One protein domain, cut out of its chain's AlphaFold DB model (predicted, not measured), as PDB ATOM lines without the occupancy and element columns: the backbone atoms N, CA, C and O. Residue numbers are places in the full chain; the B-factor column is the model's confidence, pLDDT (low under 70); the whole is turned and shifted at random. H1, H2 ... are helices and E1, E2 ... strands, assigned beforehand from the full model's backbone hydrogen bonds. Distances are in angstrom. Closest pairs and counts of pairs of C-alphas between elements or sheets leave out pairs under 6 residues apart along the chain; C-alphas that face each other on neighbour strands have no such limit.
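What this domain is: This is residues 97 to 143 of the 161 residues of an uncharacterized protein of Ceratitis capitata (UniProt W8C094). There is little regular structure: from a loop at one end, residues 97 to 106, which folds back on itself, the printed part runs through a small hairpin of strands E1 and E2 and a long loop to a short helix, H1, at the other end. The order along the 47 printed residues is E1, E2, H1, the class is mixed, and under half of the residues are in named elements. The whole is compact, with a radius of gyration of the C-alphas of 10.1 A, and spans 30 by 17 by 13 A.

How they stand to each other: Residues 97 to 98 pair with residues 105 to 106, antiparallel. E1, residues 108 to 111, and E2, residues 118 to 120, form an antiparallel hairpin, 135 degrees between directions. N 119 and O 110, 2.7 A apart, are within hydrogen-bond range. H1, residues 136 to 142, is apart from E1; its O i to N i+4 pairs are each within hydrogen-bond range.

Where its parts are: E1 begins at C-alpha 108 (-44.292, 20.441, 16.613) and measures 8.5 A, E2 6.9 A. H1 measures 10.1 A and ends at C-alpha 142 (-52.546, 3.851, 1.140).

The domain as a whole: The farthest C-alphas, of Arg 97 and Phe 142, are 30.6 A apart. The printed part has no cut. The link E2 to H1 is long. Mean pLDDT of the printed part is 70.3, with 22 residues under 70, among them 97 to 102.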
ATOM      1  N   ARG A  97     -39.843  23.167  20.852       63.28
ATOM      2  CA  ARG A  97     -39.955  22.332  22.042       63.28
ATOM      3  C   ARG A  97     -39.196  21.058  21.757       63.28
ATOM      4  O   ARG A  97     -39.330  20.462  20.691       63.28
ATOM      5  N   ARG A  98     -38.408  20.617  22.733       65.25
ATOM      6  CA  ARG A  98     -37.692  19.356  22.605       65.25
ATOM      7  C   ARG A  98     -38.705  18.233  22.430       65.25
ATOM      8  O   ARG A  98     -39.506  17.943  23.320       65.25
ATOM      9  N   SER A  99     -38.676  17.626  21.257       66.06
ATOM     10  CA  SER A  99     -39.576  16.538  20.908       66.06
ATOM     11  C   SER A  99     -39.385  15.346  21.846       66.06
ATOM     12  O   SER A  99     -38.264  14.975  22.205       66.06
ATOM     13  N   LYS A 100     -40.489  14.705  22.233       67.31
ATOM     14  CA  LYS A 100     -40.423  13.455  23.002       67.31
ATOM     15  C   LYS A 100     -39.960  12.284  22.127       67.31
ATOM     16  O   LYS A 100     -39.238  11.434  22.623       67.31
ATOM     17  N   CYS A 101     -40.310  12.298  20.834       66.25
ATOM     18  CA  CYS A 101     -39.978  11.235  19.878       66.25
ATOM     19  C   CYS A 101     -38.511  11.252  19.421       66.25
ATOM     20  O   CYS A 101     -37.849  10.222  19.459       66.25
ATOM     21  N   CYS A 102     -38.004  12.403  18.961       67.38
ATOM     22  CA  CYS A 102     -36.680  12.503  18.342       67.38
ATOM     23  C   CYS A 102     -35.618  13.094  19.292       67.38
ATOM     24  O   CYS A 102     -34.440  13.124  18.941       67.38
ATOM     25  N   HIS A 103     -36.015  13.586  20.477       70.81
ATOM     26  CA  HIS A 103     -35.191  14.345  21.435       70.81
ATOM     27  C   HIS A 103     -34.419  15.533  20.841       70.81
ATOM     28  O   HIS A 103     -33.577  16.118  21.529       70.81
ATOM     29  N   ARG A 104     -34.730  15.907  19.596       70.25
ATOM     30  CA  ARG A 104     -34.226  17.093  18.909       70.25
ATOM     31  C   ARG A 104     -35.118  18.279  19.241       70.25
ATOM     32  O   ARG A 104     -36.331  18.110  19.429       70.25
ATOM     33  N   ASP A 105     -34.496  19.446  19.292       72.12
ATOM     34  CA  ASP A 105     -35.194  20.724  19.298       72.12
ATOM     35  C   ASP A 105     -35.787  20.914  17.910       72.12
ATOM     36  O   ASP A 105     -35.072  20.917  16.908       72.12
ATOM     37  N   ALA A 106     -37.109  20.918  17.847       67.00
ATOM     38  CA  ALA A 106     -37.832  20.834  16.597       67.00
ATOM     39  C   ALA A 106     -39.229  21.394  16.796       67.00
ATOM     40  O   ALA A 106     -39.813  21.305  17.881       67.00
ATOM     41  N   PHE A 107     -39.786  21.945  15.731       66.81
ATOM     42  CA  PHE A 107     -41.147  22.434  15.787       66.81
ATOM     43  C   PHE A 107     -42.141  21.274  15.750       66.81
ATOM     44  O   PHE A 107     -41.986  20.306  14.997       66.81
ATOM     45  N   VAL A 108     -43.161  21.367  16.602       65.19
ATOM     46  CA  VAL A 108     -44.292  20.441  16.613       65.19
ATOM     47  C   VAL A 108     -45.165  20.744  15.402       65.19
ATOM     48  O   VAL A 108     -45.598  21.882  15.239       65.19
ATOM     49  N   ARG A 109     -45.422  19.743  14.553       66.50
ATOM     50  CA  ARG A 109     -46.192  19.950  13.311       66.50
ATOM     51  C   ARG A 109     -47.477  19.135  13.220       66.50
ATOM     52  O   ARG A 109     -48.397  19.568  12.540       66.50
ATOM     53  N   SER A 110     -47.535  17.958  13.839       67.38
ATOM     54  CA  SER A 110     -48.669  17.033  13.694       67.38
ATOM     55  C   SER A 110     -48.667  15.968  14.787       67.38
ATOM     56  O   SER A 110     -47.696  15.870  15.534       67.38
ATOM     57  N   ASP A 111     -49.722  15.163  14.860       75.06
ATOM     58  CA  ASP A 111     -49.802  14.007  15.749       75.06
ATOM     59  C   ASP A 111     -49.487  12.714  14.997       75.06
ATOM     60  O   ASP A 111     -49.760  12.571  13.805       75.06
ATOM     61  N   CYS A 112     -48.918  11.746  15.710       74.50
ATOM     62  CA  CYS A 112     -48.663  10.419  15.188       74.50
ATOM     63  C   CYS A 112     -49.968   9.770  14.774       74.50
ATOM     64  O   CYS A 112     -50.894   9.673  15.578       74.50
ATOM     65  N   CYS A 113     -50.007   9.236  13.561       69.62
ATOM     66  CA  CYS A 113     -51.204   8.573  13.074       69.62
ATOM     67  C   CYS A 113     -51.582   7.358  13.949       69.62
ATOM     68  O   CYS A 113     -52.763   7.063  14.094       69.62
ATOM     69  N   ASN A 114     -50.590   6.702  14.573       67.88
ATOM     70  CA  ASN A 114     -50.768   5.425  15.272       67.88
ATOM     71  C   ASN A 114     -50.941   5.549  16.799       67.88
ATOM     72  O   ASN A 114     -51.695   4.791  17.397       67.88
ATOM     73  N   CYS A 115     -50.237   6.494  17.433       70.69
ATOM     74  CA  CYS A 115     -50.246   6.703  18.893       70.69
ATOM     75  C   CYS A 115     -50.852   8.059  19.306       70.69
ATOM     76  O   CYS A 115     -50.868   8.376  20.493       70.69
ATOM     77  N   SER A 116     -51.260   8.901  18.343       72.06
ATOM     78  CA  SER A 116     -51.683  10.302  18.547       72.06
ATOM     79  C   SER A 116     -50.683  11.163  19.334       72.06
ATOM     80  O   SER A 116     -51.024  12.220  19.854       72.06
ATOM     81  N   GLN A 117     -49.427  10.726  19.437       74.19
ATOM     82  CA  GLN A 117     -48.377  11.466  20.120       74.19
ATOM     83  C   GLN A 117     -47.786  12.517  19.193       74.19
ATOM     84  O   GLN A 117     -47.493  12.251  18.030       74.19
ATOM     85  N   VAL A 118     -47.548  13.691  19.752       73.69
ATOM     86  CA  VAL A 118     -47.042  14.858  19.042       73.69
ATOM     87  C   VAL A 118     -45.706  14.576  18.337       73.69
ATOM     88  O   VAL A 118     -44.725  14.162  18.967       73.69
ATOM     89  N   LEU A 119     -45.657  14.850  17.035       73.56
ATOM     90  CA  LEU A 119     -44.508  14.653  16.160       73.56
ATOM     91  C   LEU A 119     -43.751  15.945  15.876       73.56
ATOM     92  O   LEU A 119     -44.313  17.017  15.625       73.56
ATOM     93  N   CYS A 120     -42.429  15.786  15.876       75.56
ATOM     94  CA  CYS A 120     -41.480  16.791  15.427       75.56
ATOM     95  C   CYS A 120     -41.444  16.841  13.894       75.56
ATOM     96  O   CYS A 120     -41.728  15.841  13.236       75.56
ATOM     97  N   GLU A 121     -41.017  17.963  13.316       69.81
ATOM     98  CA  GLU A 121     -40.830  18.100  11.861       69.81
ATOM     99  C   GLU A 121     -39.910  17.036  11.234       69.81
ATOM    100  O   GLU A 121     -40.009  16.756  10.043       69.81
ATOM    101  N   TYR A 122     -39.061  16.400  12.047       68.50
ATOM    102  CA  TYR A 122     -38.180  15.306  11.640       68.50
ATOM    103  C   TYR A 122     -38.763  13.901  11.871       68.50
ATOM    104  O   TYR A 122     -38.236  12.944  11.313       68.50
ATOM    105  N   CYS A 123     -39.813  13.743  12.692       69.94
ATOM    106  CA  CYS A 123     -40.411  12.434  13.007       69.94
ATOM    107  C   CYS A 123     -41.371  11.946  11.900       69.94
ATOM    108  O   CYS A 123     -41.783  10.788  11.918       69.94
ATOM    109  N   GLY A 124     -41.714  12.786  10.915       71.94
ATOM    110  CA  GLY A 124     -42.614  12.403   9.823       71.94
ATOM    111  C   GLY A 124     -44.046  12.182  10.320       71.94
ATOM    112  O   GLY A 124     -44.635  13.109  10.864       71.94
ATOM    113  N   TYR A 125     -44.585  10.968  10.139       74.19
ATOM    114  CA  TYR A 125     -45.981  10.603  10.459       74.19
ATOM    115  C   TYR A 125     -46.127   9.574  11.591       74.19
ATOM    116  O   TYR A 125     -47.235   9.161  11.936       74.19
ATOM    117  N   SER A 126     -45.019   9.156  12.202       71.62
ATOM    118  CA  SER A 126     -44.992   8.080  13.198       71.62
ATOM    119  C   SER A 126     -44.014   8.370  14.335       71.62
ATOM    120  O   SER A 126     -42.887   8.804  14.103       71.62
ATOM    121  N   CYS A 127     -44.438   8.102  15.572       72.75
ATOM    122  CA  CYS A 127     -43.629   8.285  16.775       72.75
ATOM    123  C   CYS A 127     -42.595   7.148  16.912       72.75
ATOM    124  O   CYS A 127     -42.871   6.016  16.521       72.75
ATOM    125  N   ALA A 128     -41.420   7.423  17.494       67.25
ATOM    126  CA  ALA A 128     -40.379   6.406  17.720       67.25
ATOM    127  C   ALA A 128     -40.873   5.235  18.597       67.25
ATOM    128  O   ALA A 128     -40.408   4.110  18.454       67.25
ATOM    129  N   GLU A 129     -41.862   5.496  19.456       69.12
ATOM    130  CA  GLU A 129     -42.503   4.502  20.322       69.12
ATOM    131  C   GLU A 129     -43.407   3.523  19.546       69.12
ATOM    132  O   GLU A 129     -43.623   2.403  19.996       69.12
ATOM    133  N   CYS A 130     -43.900   3.895  18.357       70.75
ATOM    134  CA  CYS A 130     -44.740   3.023  17.524       70.75
ATOM    135  C   CYS A 130     -43.963   1.960  16.744       70.75
ATOM    136  O   CYS A 130     -44.588   1.099  16.129       70.75
ATOM    137  N   GLY A 131     -42.630   2.037  16.700       64.00
ATOM    138  CA  GLY A 131     -41.769   1.051  16.035       64.00
ATOM    139  C   GLY A 131     -41.855   0.984  14.499       64.00
ATOM    140  O   GLY A 131     -40.973   0.396  13.884       64.00
ATOM    141  N   VAL A 132     -42.860   1.601  13.862       68.69
ATOM    142  CA  VAL A 132     -43.138   1.537  12.412       68.69
ATOM    143  C   VAL A 132     -43.115   2.960  11.822       68.69
ATOM    144  O   VAL A 132     -44.033   3.746  12.049       68.69
ATOM    145  N   PHE A 133     -42.044   3.302  11.090       72.69
ATOM    146  CA  PHE A 133     -41.787   4.629  10.494       72.69
ATOM    147  C   PHE A 133     -42.481   4.973   9.152       72.69
ATOM    148  O   PHE A 133     -41.889   4.791   8.085       72.69
ATOM    149  N   LEU A 134     -43.691   5.541   9.176       75.75
ATOM    150  CA  LEU A 134     -44.493   5.900   7.989       75.75
ATOM    151  C   LEU A 134     -43.872   7.025   7.141       75.75
ATOM    152  O   LEU A 134     -43.562   8.103   7.648       75.75
ATOM    153  N   CYS A 135     -43.733   6.802   5.825       71.81
ATOM    154  CA  CYS A 135     -43.320   7.852   4.885       71.81
ATOM    155  C   CYS A 135     -44.530   8.586   4.281       71.81
ATOM    156  O   CYS A 135     -45.655   8.084   4.322       71.81
ATOM    157  N   VAL A 136     -44.283   9.754   3.665       74.19
ATOM    158  CA  VAL A 136     -45.317  10.605   3.035       74.19
ATOM    159  C   VAL A 136     -46.198   9.810   2.074       74.19
ATOM    160  O   VAL A 136     -47.418   9.936   2.101       74.19
ATOM    161  N   SER A 137     -45.598   8.942   1.258       73.38
ATOM    162  CA  SER A 137     -46.326   8.121   0.290       73.38
ATOM    163  C   SER A 137     -47.257   7.107   0.952       73.38
ATOM    164  O   SER A 137     -48.332   6.858   0.419       73.38
ATOM    165  N   CYS A 138     -46.896   6.542   2.108       74.69
ATOM    166  CA  CYS A 138     -47.742   5.543   2.761       74.69
ATOM    167  C   CYS A 138     -49.039   6.171   3.292       74.69
ATOM    168  O   CYS A 138     -50.115   5.580   3.209       74.69
ATOM    169  N   VAL A 139     -48.935   7.408   3.774       73.00
ATOM    170  CA  VAL A 139     -50.080   8.193   4.238       73.00
ATOM    171  C   VAL A 139     -50.906   8.695   3.055       73.00
ATOM    172  O   VAL A 139     -52.122   8.524   3.042       73.00
ATOM    173  N   ALA A 140     -50.257   9.259   2.035       74.00
ATOM    174  CA  ALA A 140     -50.946   9.862   0.896       74.00
ATOM    175  C   ALA A 140     -51.611   8.841  -0.049       74.00
ATOM    176  O   ALA A 140     -52.673   9.133  -0.588       74.00
ATOM    177  N   LEU A 141     -51.002   7.666  -0.272       71.00
ATOM    178  CA  LEU A 141     -51.472   6.678  -1.259       71.00
ATOM    179  C   LEU A 141     -52.290   5.534  -0.650       71.00
ATOM    180  O   LEU A 141     -53.273   5.111  -1.252       71.00
ATOM    181  N   PHE A 142     -51.902   5.022   0.522       69.44
ATOM    182  CA  PHE A 142     -52.546   3.851   1.140       69.44
ATOM    183  C   PHE A 142     -53.472   4.215   2.303       69.44
ATOM    184  O   PHE A 142     -54.151   3.343   2.848       69.44
ATOM    185  N   GLY A 143     -53.521   5.497   2.684       68.69
ATOM    186  CA  GLY A 143     -54.298   5.958   3.833       68.69
ATOM    187  C   GLY A 143     -53.886   5.248   5.125       68.69
ATOM    188  O   GLY A 143     -54.743   4.929   5.952       68.69
TER     189      GLY A 143